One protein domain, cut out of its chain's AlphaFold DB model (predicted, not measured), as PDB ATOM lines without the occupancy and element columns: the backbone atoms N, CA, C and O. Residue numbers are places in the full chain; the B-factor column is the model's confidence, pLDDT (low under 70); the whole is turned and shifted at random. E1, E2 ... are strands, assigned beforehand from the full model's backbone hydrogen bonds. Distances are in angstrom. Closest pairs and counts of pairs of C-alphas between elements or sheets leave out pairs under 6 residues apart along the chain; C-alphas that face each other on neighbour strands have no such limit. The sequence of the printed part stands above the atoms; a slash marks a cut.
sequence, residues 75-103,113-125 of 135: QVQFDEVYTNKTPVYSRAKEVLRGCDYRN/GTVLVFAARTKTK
ATOM      1  N   GLN A  75     -15.025 -26.326  56.065       91.56
ATOM      2  CA  GLN A  75     -15.038 -26.761  54.682       91.56
ATOM      3  C   GLN A  75     -16.076 -25.931  53.935       91.56
ATOM      4  O   GLN A  75     -17.257 -25.984  54.273       91.56
ATOM      5  N   VAL A  76     -15.632 -25.217  52.906       93.50
ATOM      6  CA  VAL A  76     -16.519 -24.542  51.959       93.50
ATOM      7  C   VAL A  76     -16.684 -25.439  50.739       93.50
ATOM      8  O   VAL A  76     -15.704 -25.925  50.178       93.50
ATOM      9  N   GLN A  77     -17.929 -25.696  50.368       94.50
ATOM     10  CA  GLN A  77     -18.318 -26.341  49.124       94.50
ATOM     11  C   GLN A  77     -18.949 -25.285  48.228       94.50
ATOM     12  O   GLN A  77     -19.679 -24.425  48.721       94.50
ATOM     13  N   PHE A  78     -18.652 -25.350  46.936       94.12
ATOM     14  CA  PHE A  78     -19.297 -24.523  45.931       94.12
ATOM     15  C   PHE A  78     -19.826 -25.413  44.815       94.12
ATOM     16  O   PHE A  78     -19.193 -26.418  44.486       94.12
ATOM     17  N   ASP A  79     -20.977 -25.047  44.269       94.38
ATOM     18  CA  ASP A  79     -21.581 -25.740  43.139       94.38
ATOM     19  C   ASP A  79     -22.295 -24.753  42.218       94.38
ATOM     20  O   ASP A  79     -22.867 -23.759  42.673       94.38
ATOM     21  N   GLU A  80     -22.246 -25.020  40.921       89.94
ATOM     22  CA  GLU A  80     -22.904 -24.216  39.900       89.94
ATOM     23  C   GLU A  80     -24.218 -24.893  39.503       89.94
ATOM     24  O   GLU A  80     -24.238 -25.941  38.862       89.94
ATOM     25  N   VAL A  81     -25.341 -24.289  39.890       86.44
ATOM     26  CA  VAL A  81     -26.675 -24.856  39.679       86.44
ATOM     27  C   VAL A  81     -27.365 -24.142  38.529       86.44
ATOM     28  O   VAL A  81     -27.482 -22.916  38.520       86.44
ATOM     29  N   TYR A  82     -27.870 -24.911  37.568       81.81
ATOM     30  CA  TYR A  82     -28.621 -24.367  36.443       81.81
ATOM     31  C   TYR A  82     -29.997 -23.851  36.885       81.81
ATOM     32  O   TYR A  82     -30.735 -24.530  37.601       81.81
ATOM     33  N   THR A  83     -30.360 -22.650  36.446       77.50
ATOM     34  CA  THR A  83     -31.679 -22.063  36.693       77.50
ATOM     35  C   THR A  83     -32.635 -22.426  35.565       77.50
ATOM     36  O   THR A  83     -32.248 -22.578  34.410       77.50
ATOM     37  N   ASN A  84     -33.931 -22.512  35.859       74.50
ATOM     38  CA  ASN A  84     -34.963 -22.779  34.849       74.50
ATOM     39  C   ASN A  84     -35.207 -21.597  33.884       74.50
ATOM     40  O   ASN A  84     -36.196 -21.622  33.150       74.50
ATOM     41  N   LYS A  85     -34.355 -20.554  33.915       71.50
ATOM     42  CA  LYS A  85     -34.417 -19.333  33.088       71.50
ATOM     43  C   LYS A  85     -35.797 -18.662  33.049       71.50
ATOM     44  O   LYS A  85     -36.116 -17.927  32.121       71.50
ATOM     45  N   THR A  86     -36.637 -18.936  34.045       72.12
ATOM     46  CA  THR A  86     -38.023 -18.475  34.066       72.12
ATOM     47  C   THR A  86     -38.101 -17.180  34.868       72.12
ATOM     48  O   THR A  86     -37.649 -17.160  36.018       72.12
ATOM     49  N   PRO A  87     -38.679 -16.099  34.319       73.12
ATOM     50  CA  PRO A  87     -38.892 -14.890  35.091       73.12
ATOM     51  C   PRO A  87     -39.888 -15.122  36.226       73.12
ATOM     52  O   PRO A  87     -40.945 -15.721  36.039       73.12
ATOM     53  N   VAL A  88     -39.580 -14.580  37.399       78.75
ATOM     54  CA  VAL A  88     -40.448 -14.599  38.574       78.75
ATOM     55  C   VAL A  88     -40.744 -13.166  38.993       78.75
ATOM     56  O   VAL A  88     -39.837 -12.384  39.289       78.75
ATOM     57  N   TYR A  89     -42.028 -12.817  39.046       79.81
ATOM     58  CA  TYR A  89     -42.481 -11.523  39.548       79.81
ATOM     59  C   TYR A  89     -42.582 -11.541  41.073       79.81
ATOM     60  O   TYR A  89     -43.272 -12.378  41.655       79.81
ATOM     61  N   SER A  90     -41.916 -10.597  41.736       78.88
ATOM     62  CA  SER A  90     -42.005 -10.407  43.180       78.88
ATOM     63  C   SER A  90     -42.911  -9.221  43.496       78.88
ATOM     64  O   SER A  90     -42.477  -8.076  43.417       78.88
ATOM     65  N   ARG A  91     -44.152  -9.486  43.929       89.56
ATOM     66  CA  ARG A  91     -45.108  -8.435  44.340       89.56
ATOM     67  C   ARG A  91     -44.601  -7.590  45.512       89.56
ATOM     68  O   ARG A  91     -44.882  -6.404  45.565       89.56
ATOM     69  N   ALA A  92     -43.841  -8.187  46.430       85.94
ATOM     70  CA  ALA A  92     -43.301  -7.490  47.600       85.94
ATOM     71  C   ALA A  92     -42.240  -6.436  47.248       85.94
ATOM     72  O   ALA A  92     -42.037  -5.497  48.008       85.94
ATOM     73  N   LYS A  93     -41.539  -6.617  46.124       79.12
ATOM     74  CA  LYS A  93     -40.495  -5.697  45.656       79.12
ATOM     75  C   LYS A  93     -40.889  -4.967  44.371       79.12
ATOM     76  O   LYS A  93     -40.091  -4.185  43.885       79.12
ATOM     77  N   GLU A  94     -42.064  -5.270  43.819       82.69
ATOM     78  CA  GLU A  94     -42.542  -4.787  42.518       82.69
ATOM     79  C   GLU A  94     -41.511  -4.989  41.385       82.69
ATOM     80  O   GLU A  94     -41.362  -4.171  40.484       82.69
ATOM     81  N   VAL A  95     -40.762  -6.102  41.434       77.06
ATOM     82  CA  VAL A  95     -39.658  -6.395  40.497       77.06
ATOM     83  C   VAL A  95     -39.863  -7.749  39.820       77.06
ATOM     84  O   VAL A  95     -40.121  -8.751  40.494       77.06
ATOM     85  N   LEU A  96     -39.666  -7.802  38.497       75.19
ATOM     86  CA  LEU A  96     -39.499  -9.050  37.745       75.19
ATOM     87  C   LEU A  96     -38.027  -9.486  37.786       75.19
ATOM     88  O   LEU A  96     -37.145  -8.760  37.334       75.19
ATOM     89  N   ARG A  97     -37.751 -10.664  38.346       71.81
ATOM     90  CA  ARG A  97     -36.411 -11.273  38.411       71.81
ATOM     91  C   ARG A  97     -36.302 -12.363  37.352       71.81
ATOM     92  O   ARG A  97     -37.284 -13.051  37.129       71.81
ATOM     93  N   GLY A  98     -35.136 -12.568  36.742       66.50
ATOM     94  CA  GLY A  98     -34.917 -13.691  35.813       66.50
ATOM     95  C   GLY A  98     -35.087 -13.371  34.323       66.50
ATOM     96  O   GLY A  98     -35.041 -14.283  33.508       66.50
ATOM     97  N   CYS A  99     -35.224 -12.097  33.952       57.78
ATOM     98  CA  CYS A  99     -35.022 -11.647  32.577       57.78
ATOM     99  C   CYS A  99     -34.072 -10.455  32.566       57.78
ATOM    100  O   CYS A  99     -34.325  -9.457  33.244       57.78
ATOM    101  N   ASP A 100     -33.018 -10.536  31.757       57.03
ATOM    102  CA  ASP A 100     -32.282  -9.355  31.330       57.03
ATOM    103  C   ASP A 100     -33.237  -8.481  30.509       57.03
ATOM    104  O   ASP A 100     -33.397  -8.660  29.300       57.03
ATOM    105  N   TYR A 101     -33.887  -7.505  31.141       50.19
ATOM    106  CA  TYR A 101     -34.491  -6.393  30.412       50.19
ATOM    107  C   TYR A 101     -33.382  -5.479  29.896       50.19
ATOM    108  O   TYR A 101     -33.209  -4.347  30.340       50.19
ATOM    109  N   ARG A 102     -32.619  -5.967  28.920       52.31
ATOM    110  CA  ARG A 102     -31.758  -5.121  28.107       52.31
ATOM    111  C   ARG A 102     -31.971  -5.437  26.642       52.31
ATOM    112  O   ARG A 102     -31.158  -6.067  25.982       52.31
ATOM    113  N   ASN A 103     -33.065  -4.908  26.116       54.50
ATOM    114  CA  ASN A 103     -33.120  -4.569  24.706       54.50
ATOM    115  C   ASN A 103     -33.470  -3.084  24.643       54.50
ATOM    116  O   ASN A 103     -34.548  -2.682  25.072       54.50
ATOM    117  N   GLY A 113     -27.828 -18.403  33.056       67.50
ATOM    118  CA  GLY A 113     -28.434 -19.730  33.144       67.50
ATOM    119  C   GLY A 113     -27.997 -20.518  34.375       67.50
ATOM    120  O   GLY A 113     -28.529 -21.593  34.611       67.50
ATOM    121  N   THR A 114     -27.053 -20.005  35.161       76.12
ATOM    122  CA  THR A 114     -26.486 -20.690  36.318       76.12
ATOM    123  C   THR A 114     -26.347 -19.754  37.517       76.12
ATOM    124  O   THR A 114     -26.207 -18.538  37.376       76.12
ATOM    125  N   VAL A 115     -26.430 -20.324  38.719       82.44
ATOM    126  CA  VAL A 115     -26.209 -19.656  40.006       82.44
ATOM    127  C   VAL A 115     -25.132 -20.422  40.757       82.44
ATOM    128  O   VAL A 115     -25.188 -21.645  40.852       82.44
ATOM    129  N   LEU A 116     -24.174 -19.697  41.327       89.06
ATOM    130  CA  LEU A 116     -23.142 -20.276  42.178       89.06
ATOM    131  C   LEU A 116     -23.645 -20.347  43.626       89.06
ATOM    132  O   LEU A 116     -23.994 -19.330  44.226       89.06
ATOM    133  N   VAL A 117     -23.698 -21.553  44.180       90.88
ATOM    134  CA  VAL A 117     -24.139 -21.829  45.548       90.88
ATOM    135  C   VAL A 117     -22.924 -22.161  46.399       90.88
ATOM    136  O   VAL A 117     -22.109 -22.988  46.008       90.88
ATOM    137  N   PHE A 118     -22.824 -21.553  47.581       94.56
ATOM    138  CA  PHE A 118     -21.775 -21.837  48.559       94.56
ATOM    139  C   PHE A 118     -22.381 -22.397  49.843       94.56
ATOM    140  O   PHE A 118     -23.347 -21.851  50.373       94.56
ATOM    141  N   ALA A 119     -21.775 -23.451  50.384       93.38
ATOM    142  CA  ALA A 119     -22.131 -24.026  51.674       93.38
ATOM    143  C   ALA A 119     -20.879 -24.175  52.538       93.38
ATOM    144  O   ALA A 119     -19.881 -24.751  52.110       93.38
ATOM    145  N   ALA A 120     -20.929 -23.678  53.772       91.75
ATOM    146  CA  ALA A 120     -19.859 -23.848  54.745       91.75
ATOM    147  C   ALA A 120     -20.296 -24.834  55.831       91.75
ATOM    148  O   ALA A 120     -21.386 -24.712  56.386       91.75
ATOM    149  N   ARG A 121     -19.434 -25.800  56.159       89.88
ATOM    150  CA  ARG A 121     -19.641 -26.727  57.278       89.88
ATOM    151  C   ARG A 121     -18.394 -26.822  58.144       89.88
ATOM    152  O   ARG A 121     -17.277 -26.853  57.628       89.88
ATOM    153  N   THR A 122     -18.574 -26.886  59.456       86.31
ATOM    154  CA  THR A 122     -17.478 -27.133  60.397       86.31
ATOM    155  C   THR A 122     -17.041 -28.595  60.312       86.31
ATOM    156  O   THR A 122     -17.849 -29.491  60.056       86.31
ATOM    157  N   LYS A 123     -15.747 -28.861  60.507       75.31
ATOM    158  CA  LYS A 123     -15.237 -30.230  60.667       75.31
ATOM    159  C   LYS A 123     -15.160 -30.561  62.156       75.31
ATOM    160  O   LYS A 123     -14.071 -30.608  62.719       75.31
ATOM    161  N   THR A 124     -16.296 -30.767  62.816       68.38
ATOM    162  CA  THR A 124     -16.262 -31.300  64.182       68.38
ATOM    163  C   THR A 124     -15.785 -32.752  64.124       68.38
ATOM    164  O   THR A 124     -16.336 -33.580  63.398       68.38
ATOM    165  N   LYS A 125     -14.722 -33.086  64.864       59.06
ATOM    166  CA  LYS A 125     -14.447 -34.491  65.174       59.06
ATOM    167  C   LYS A 125     -15.596 -34.969  66.062       59.06
ATOM    168  O   LYS A 125     -15.857 -34.357  67.095       59.06
TER     169      LYS A 125
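This is residues 75 to 103 and 113 to 125 of the 135 residues of an uncharacterized protein of Glossina palpalis gambiensis (UniProt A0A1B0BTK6). A long two-stranded ribbon, E1 beside E4, has a small separate hairpin, E2 and E3, off one end, where residues 90 to 95 stick out. The printed part has 42 residues with four named strands, E1 to E4 in chain order, in two antiparallel sheets, E1 - E4 and E2 - E3, and no named helix; its class is all strand. It is an extended rod, 51 by 23 by 15 A, with a radius of gyration of the C-alphas of 15.8 A.

E1, residues 75 to 82, and E4, residues 114 to 122, are antiparallel at 160 degrees, with N 77 and O 119 within hydrogen-bond range at 2.8 A. E2, residues 88 to 90, and E3, residues 95 to 97, form an antiparallel hairpin at 151 degrees, with N 88 and O 97 at 2.8 A, also within hydrogen-bond range. E1 and E4 are each apart from E2 and E3.

E1 begins at C-alpha 75 (-15.038, -26.761, 54.682) and is 22.9 A long. E2 spans 6.4 A and E3 6.2 A. E4, 26.5 A, ends at C-alpha 122 (-17.478, -27.133, 60.397).

The C-alphas of Asn 103 and Lys 125, the two farthest apart, are 53.7 A apart. Residues 104 to 112 are not printed, and C-alphas 103 and 113 are 18.0 A apart across the cut. The links E1 to E2 and E2 to E3 are tight. pLDDT is under 70 at residues 98 to 103, 113, and 124 to 125.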